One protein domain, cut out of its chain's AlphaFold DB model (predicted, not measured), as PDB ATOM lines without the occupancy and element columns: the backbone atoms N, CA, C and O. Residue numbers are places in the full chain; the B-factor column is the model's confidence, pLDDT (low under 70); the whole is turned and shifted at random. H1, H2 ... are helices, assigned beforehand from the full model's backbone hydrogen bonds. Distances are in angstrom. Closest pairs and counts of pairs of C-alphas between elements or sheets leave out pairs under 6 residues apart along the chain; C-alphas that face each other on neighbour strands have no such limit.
ATOM      1  N   THR A  70     143.500  80.401  69.695       88.19
ATOM      2  CA  THR A  70     144.382  81.175  68.803       88.19
ATOM      3  C   THR A  70     143.846  81.328  67.380       88.19
ATOM      4  O   THR A  70     144.255  82.251  66.680       88.19
ATOM      5  N   ILE A  71     142.907  80.479  66.947       88.31
ATOM      6  CA  ILE A  71     142.307  80.563  65.609       88.31
ATOM      7  C   ILE A  71     141.608  81.907  65.362       88.31
ATOM      8  O   ILE A  71     141.600  82.407  64.240       88.31
ATOM      9  N   LEU A  72     141.074  82.525  66.416       87.75
ATOM     10  CA  LEU A  72     140.380  83.815  66.365       87.75
ATOM     11  C   LEU A  72     141.332  85.014  66.244       87.75
ATOM     12  O   LEU A  72     140.879  86.132  66.005       87.75
ATOM     13  N   ASP A  73     142.635  84.782  66.406       84.88
ATOM     14  CA  ASP A  73     143.692  85.773  66.192       84.88
ATOM     15  C   ASP A  73     144.411  85.568  64.849       84.88
ATOM     16  O   ASP A  73     145.381  86.264  64.558       84.88
ATOM     17  N   SER A  74     143.957  84.608  64.035       79.88
ATOM     18  CA  SER A  74     144.513  84.363  62.705       79.88
ATOM     19  C   SER A  74     144.088  85.436  61.700       79.88
ATOM     20  O   SER A  74     143.006  86.017  61.810       79.88
ATOM     21  N   ASP A  75     144.902  85.624  60.656       73.44
ATOM     22  CA  ASP A  75     144.649  86.556  59.541       73.44
ATOM     23  C   ASP A  75     143.340  86.277  58.775       73.44
ATOM     24  O   ASP A  75     142.934  87.063  57.921       73.44
ATOM     25  N   GLN A  76     142.671  85.156  59.065       78.19
ATOM     26  CA  GLN A  76     141.380  84.796  58.487       78.19
ATOM     27  C   GLN A  76     140.227  85.650  59.029       78.19
ATOM     28  O   GLN A  76     139.206  85.742  58.359       78.19
ATOM     29  N   TRP A  77     140.377  86.274  60.206       82.25
ATOM     30  CA  TRP A  77     139.350  87.132  60.807       82.25
ATOM     31  C   TRP A  77     139.583  88.601  60.454       82.25
ATOM     32  O   TRP A  77     140.415  89.290  61.052       82.25
ATOM     33  N   THR A  78     138.806  89.104  59.500       82.81
ATOM     34  CA  THR A  78     138.850  90.506  59.073       82.81
ATOM     35  C   THR A  78     138.246  91.448  60.124       82.81
ATOM     36  O   THR A  78     137.480  91.041  61.000       82.81
ATOM     37  N   LEU A  79     138.569  92.747  60.041       84.25
ATOM     38  CA  LEU A  79     138.022  93.772  60.946       84.25
ATOM     39  C   LEU A  79     136.486  93.760  60.971       84.25
ATOM     40  O   LEU A  79     135.904  93.781  62.050       84.25
ATOM     41  N   ALA A  80     135.841  93.625  59.810       87.44
ATOM     42  CA  ALA A  80     134.383  93.590  59.704       87.44
ATOM     43  C   ALA A  80     133.755  92.389  60.443       87.44
ATOM     44  O   ALA A  80     132.739  92.532  61.120       87.44
ATOM     45  N   GLU A  81     134.377  91.209  60.369       86.62
ATOM     46  CA  GLU A  81     133.903  90.000  61.061       86.62
ATOM     47  C   GLU A  81     134.100  90.101  62.578       86.62
ATOM     48  O   GLU A  81     133.273  89.631  63.362       86.62
ATOM     49  N   ARG A  82     135.173  90.767  63.019       86.69
ATOM     50  CA  ARG A  82     135.415  91.033  64.445       86.69
ATOM     51  C   ARG A  82     134.445  92.070  65.004       86.69
ATOM     52  O   ARG A  82     133.947  91.914  66.120       86.69
ATOM     53  N   GLU A  83     134.145  93.102  64.222       88.88
ATOM     54  CA  GLU A  83     133.189  94.160  64.564       88.88
ATOM     55  C   GLU A  83     131.752  93.644  64.708       88.88
ATOM     56  O   GLU A  83     130.966  94.250  65.435       88.88
ATOM     57  N   GLN A  84     131.422  92.492  64.113       93.88
ATOM     58  CA  GLN A  84     130.138  91.817  64.324       93.88
ATOM     59  C   GLN A  84     129.952  91.333  65.775       93.88
ATOM     60  O   GLN A  84     128.822  91.251  66.262       93.88
ATOM     61  N   PHE A  85     131.046  91.054  66.496       93.38
ATOM     62  CA  PHE A  85     131.028  90.551  67.876       93.38
ATOM     63  C   PHE A  85     131.830  91.451  68.835       93.38
ATOM     64  O   PHE A  85     132.761  90.988  69.507       93.38
ATOM     65  N   PRO A  86     131.455  92.736  68.979       93.06
ATOM     66  CA  PRO A  86     132.299  93.736  69.630       93.06
ATOM     67  C   PRO A  86     132.513  93.428  71.118       93.06
ATOM     68  O   PRO A  86     133.624  93.536  71.632       93.06
ATOM     69  N   TYR A  87     131.475  92.961  71.821       95.56
ATOM     70  CA  TYR A  87     131.574  92.595  73.237       95.56
ATOM     71  C   TYR A  87     132.507  91.405  73.483       95.56
ATOM     72  O   TYR A  87     133.251  91.398  74.465       95.56
ATOM     73  N   TYR A  88     132.479  90.404  72.599       94.00
ATOM     74  CA  TYR A  88     133.319  89.217  72.721       94.00
ATOM     75  C   TYR A  88     134.796  89.574  72.520       94.00
ATOM     76  O   TYR A  88     135.614  89.293  73.399       94.00
ATOM     77  N   PHE A  89     135.128  90.268  71.424       92.88
ATOM     78  CA  PHE A  89     136.512  90.647  71.127       92.88
ATOM     79  C   PHE A  89     137.076  91.659  72.134       92.88
ATOM     80  O   PHE A  89     138.211  91.494  72.575       92.88
ATOM     81  N   ASN A  90     136.285  92.627  72.609       93.00
ATOM     82  CA  ASN A  90     136.735  93.553  73.657       93.00
ATOM     83  C   ASN A  90     137.074  92.825  74.970       93.00
ATOM     84  O   ASN A  90     138.096  93.107  75.597       93.00
ATOM     85  N   LYS A  91     136.248  91.851  75.375       95.06
ATOM     86  CA  LYS A  91     136.502  91.036  76.573       95.06
ATOM     87  C   LYS A  91     137.705  90.104  76.393       95.06
ATOM     88  O   LYS A  91     138.463  89.892  77.338       95.06
ATOM     89  N   ARG A  92     137.900  89.560  75.188       93.06
ATOM     90  CA  ARG A  92     139.072  88.748  74.826       93.06
ATOM     91  C   ARG A  92     140.368  89.548  74.979       93.06
ATOM     92  O   ARG A  92     141.292  89.069  75.627       93.06
ATOM     93  N   GLU A  93     140.421  90.778  74.468       92.12
ATOM     94  CA  GLU A  93     141.610  91.636  74.584       92.12
ATOM     95  C   GLU A  93     141.940  92.009  76.038       92.12
ATOM     96  O   GLU A  93     143.112  92.088  76.410       92.12
ATOM     97  N   GLN A  94     140.929  92.179  76.896       95.81
ATOM     98  CA  GLN A  94     141.149  92.346  78.339       95.81
ATOM     99  C   GLN A  94     141.784  91.092  78.959       95.81
ATOM    100  O   GLN A  94     142.824  91.190  79.610       95.81
ATOM    101  N   ARG A  95     141.230  89.906  78.679       94.88
ATOM    102  CA  ARG A  95     141.753  88.626  79.186       94.88
ATOM    103  C   ARG A  95     143.178  88.329  78.720       94.88
ATOM    104  O   ARG A  95     143.963  87.786  79.487       94.88
ATOM    105  N   LYS A  96     143.545  88.711  77.493       93.50
ATOM    106  CA  LYS A  96     144.929  88.582  77.005       93.50
ATOM    107  C   LYS A  96     145.906  89.424  77.826       93.50
ATOM    108  O   LYS A  96     146.983  88.949  78.173       93.50
ATOM    109  N   LYS A  97     145.530  90.658  78.175       95.31
ATOM    110  CA  LYS A  97     146.356  91.527  79.029       95.31
ATOM    111  C   LYS A  97     146.508  90.949  80.433       95.31
ATOM    112  O   LYS A  97     147.612  90.950  80.973       95.31
ATOM    113  N   GLU A  98     145.421  90.427  80.999       96.12
ATOM    114  CA  GLU A  98     145.445  89.721  82.284       96.12
ATOM    115  C   GLU A  98     146.387  88.511  82.227       96.12
ATOM    116  O   GLU A  98     147.248  88.372  83.094       96.12
ATOM    117  N   LEU A  99     146.293  87.690  81.176       94.38
ATOM    118  CA  LEU A  99     147.160  86.531  80.968       94.38
ATOM    119  C   LEU A  99     148.642  86.922  80.955       94.38
ATOM    120  O   LEU A  99     149.422  86.317  81.682       94.38
ATOM    121  N   LEU A 100     149.029  87.952  80.193       94.06
ATOM    122  CA  LEU A 100     150.421  88.421  80.129       94.06
ATOM    123  C   LEU A 100     150.926  88.930  81.488       94.06
ATOM    124  O   LEU A 100     152.041  88.611  81.904       94.06
ATOM    125  N   ALA A 101     150.094  89.680  82.214       95.31
ATOM    126  CA  ALA A 101     150.434  90.148  83.554       95.31
ATOM    127  C   ALA A 101     150.607  88.981  84.542       95.31
ATOM    128  O   ALA A 101     151.502  89.016  85.386       95.31
ATOM    129  N   HIS A 102     149.781  87.937  84.441       96.00
ATOM    130  CA  HIS A 102     149.919  86.723  85.245       96.00
ATOM    131  C   HIS A 102     151.144  85.892  84.852       96.00
ATOM    132  O   HIS A 102     151.850  85.418  85.739       96.00
ATOM    133  N   TRP A 103     151.430  85.769  83.557       95.44
ATOM    134  CA  TRP A 103     152.557  84.998  83.040       95.44
ATOM    135  C   TRP A 103     153.892  85.488  83.606       95.44
ATOM    136  O   TRP A 103     154.641  84.695  84.166       95.44
ATOM    137  N   SER A 104     154.117  86.806  83.614       93.25
ATOM    138  CA  SER A 104     155.332  87.404  84.198       93.25
ATOM    139  C   SER A 104     155.547  87.069  85.684       93.25
ATOM    140  O   SER A 104     156.679  86.986  86.157       93.25
ATOM    141  N   LYS A 105     154.463  86.855  86.443       95.69
ATOM    142  CA  LYS A 105     154.540  86.452  87.855       95.69
ATOM    143  C   LYS A 105     154.881  84.972  87.997       95.69
ATOM    144  O   LYS A 105     155.619  84.621  88.910       95.69
ATOM    145  N   ILE A 106     154.322  84.133  87.122       95.12
ATOM    146  CA  ILE A 106     154.585  82.691  87.093       95.12
ATOM    147  C   ILE A 106     156.046  82.439  86.728       95.12
ATOM    148  O   ILE A 106     156.704  81.696  87.442       95.12
ATOM    149  N   GLU A 107     156.561  83.103  85.688       94.25
ATOM    150  CA  GLU A 107     157.970  82.989  85.286       94.25
ATOM    151  C   GLU A 107     158.905  83.314  86.449       94.25
ATOM    152  O   GLU A 107     159.751  82.501  86.805       94.25
ATOM    153  N   LYS A 108     158.678  84.447  87.123       94.88
ATOM    154  CA  LYS A 108     159.484  84.825  88.285       94.88
ATOM    155  C   LYS A 108     159.411  83.793  89.416       94.88
ATOM    156  O   LYS A 108     160.431  83.464  90.008       94.88
ATOM    157  N   ALA A 109     158.216  83.289  89.728       94.81
ATOM    158  CA  ALA A 109     158.050  82.279  90.771       94.81
ATOM    159  C   ALA A 109     158.768  80.966  90.419       94.81
ATOM    160  O   ALA A 109     159.384  80.360  91.289       94.81
ATOM    161  N   TRP A 110     158.724  80.547  89.151       94.19
ATOM    162  CA  TRP A 110     159.470  79.384  88.671       94.19
ATOM    163  C   TRP A 110     160.979  79.594  88.755       94.19
ATOM    164  O   TRP A 110     161.676  78.692  89.209       94.19
ATOM    165  N   ASP A 111     161.480  80.769  88.380       93.19
ATOM    166  CA  ASP A 111     162.901  81.097  88.521       93.19
ATOM    167  C   ASP A 111     163.344  81.033  89.993       93.19
ATOM    168  O   ASP A 111     164.382  80.442  90.305       93.19
ATOM    169  N   ASP A 112     162.531  81.576  90.905       93.88
ATOM    170  CA  ASP A 112     162.777  81.542  92.350       93.88
ATOM    171  C   ASP A 112     162.760  80.095  92.898       93.88
ATOM    172  O   ASP A 112     163.635  79.711  93.680       93.88
ATOM    173  N   GLU A 113     161.803  79.260  92.468       91.12
ATOM    174  CA  GLU A 113     161.721  77.839  92.839       91.12
ATOM    175  C   GLU A 113     162.917  77.039  92.309       91.12
ATOM    176  O   GLU A 113     163.526  76.275  93.058       91.12
ATOM    177  N   ILE A 114     163.296  77.237  91.044       88.88
ATOM    178  CA  ILE A 114     164.449  76.572  90.427       88.88
ATOM    179  C   ILE A 114     165.744  76.977  91.135       88.88
ATOM    180  O   ILE A 114     166.594  76.122  91.388       88.88
ATOM    181  N   ALA A 115     165.889  78.249  91.511       87.88
ATOM    182  CA  ALA A 115     167.035  78.729  92.280       87.88
ATOM    183  C   ALA A 115     167.094  78.133  93.699       87.88
ATOM    184  O   ALA A 115     168.184  77.943  94.242       87.88
ATOM    185  N   ALA A 116     165.939  77.819  94.295       86.56
ATOM    186  CA  ALA A 116     165.839  77.177  95.603       86.56
ATOM    187  C   ALA A 116     166.116  75.661  95.567       86.56
ATOM    188  O   ALA A 116     166.423  75.073  96.610       86.56
ATOM    189  N   ILE A 117     166.035  75.014  94.398       87.50
ATOM    190  CA  ILE A 117     166.392  73.599  94.257       87.50
ATOM    191  C   ILE A 117     167.881  73.429  94.567       87.50
ATOM    192  O   ILE A 117     168.768  74.025  93.953       87.50
TER     193      ILE A 117
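Overview. This is residues 70 to 117 of the 130 residues of the protein "NADH dehydrogenase [ubiquinone] 1 beta subcomplex subunit 9" of Biomphalaria glabrata (UniProt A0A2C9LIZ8). One long helix, H3, makes the length, and at its first end the stretch before it, with the short helices H1 and H2, folds back in a loose hook. H3 sticks out from that hook with residues 93 to 116. The printed part has 48 residues with three named helices, H1, H2 and H3 in that order, and no named strand; the class is all helix. It is extended, with a radius of gyration of the C-alphas of 16.4 A and spans of 51 by 19 by 9 A.

Along the chain. H1, residues 70 to 73, begins with C-alpha 70 at (144.382, 81.175, 68.803). H2 is residues 79 to 83. H3, residues 86 to 116, is 45.5 A long and ends with C-alpha 116 at (165.839, 77.177, 95.603).

Arrangement. H2 and H3 are close but not clearly touching; their closest C-alphas, of Arg 82 and Phe 89, are 6.8 A apart. H1 is apart from H2 and from H3. Every O i to N i+4 pair in H2 is within hydrogen-bond range, and 26 of 27 in H3; H1 is too short for such a pair.

Size, cuts and confidence. The C-alphas farthest apart, of Ala 80 and Ile 117, are 51.2 A apart. The printed part has no cut, and both links are tight. No printed residue is under 70 in pLDDT.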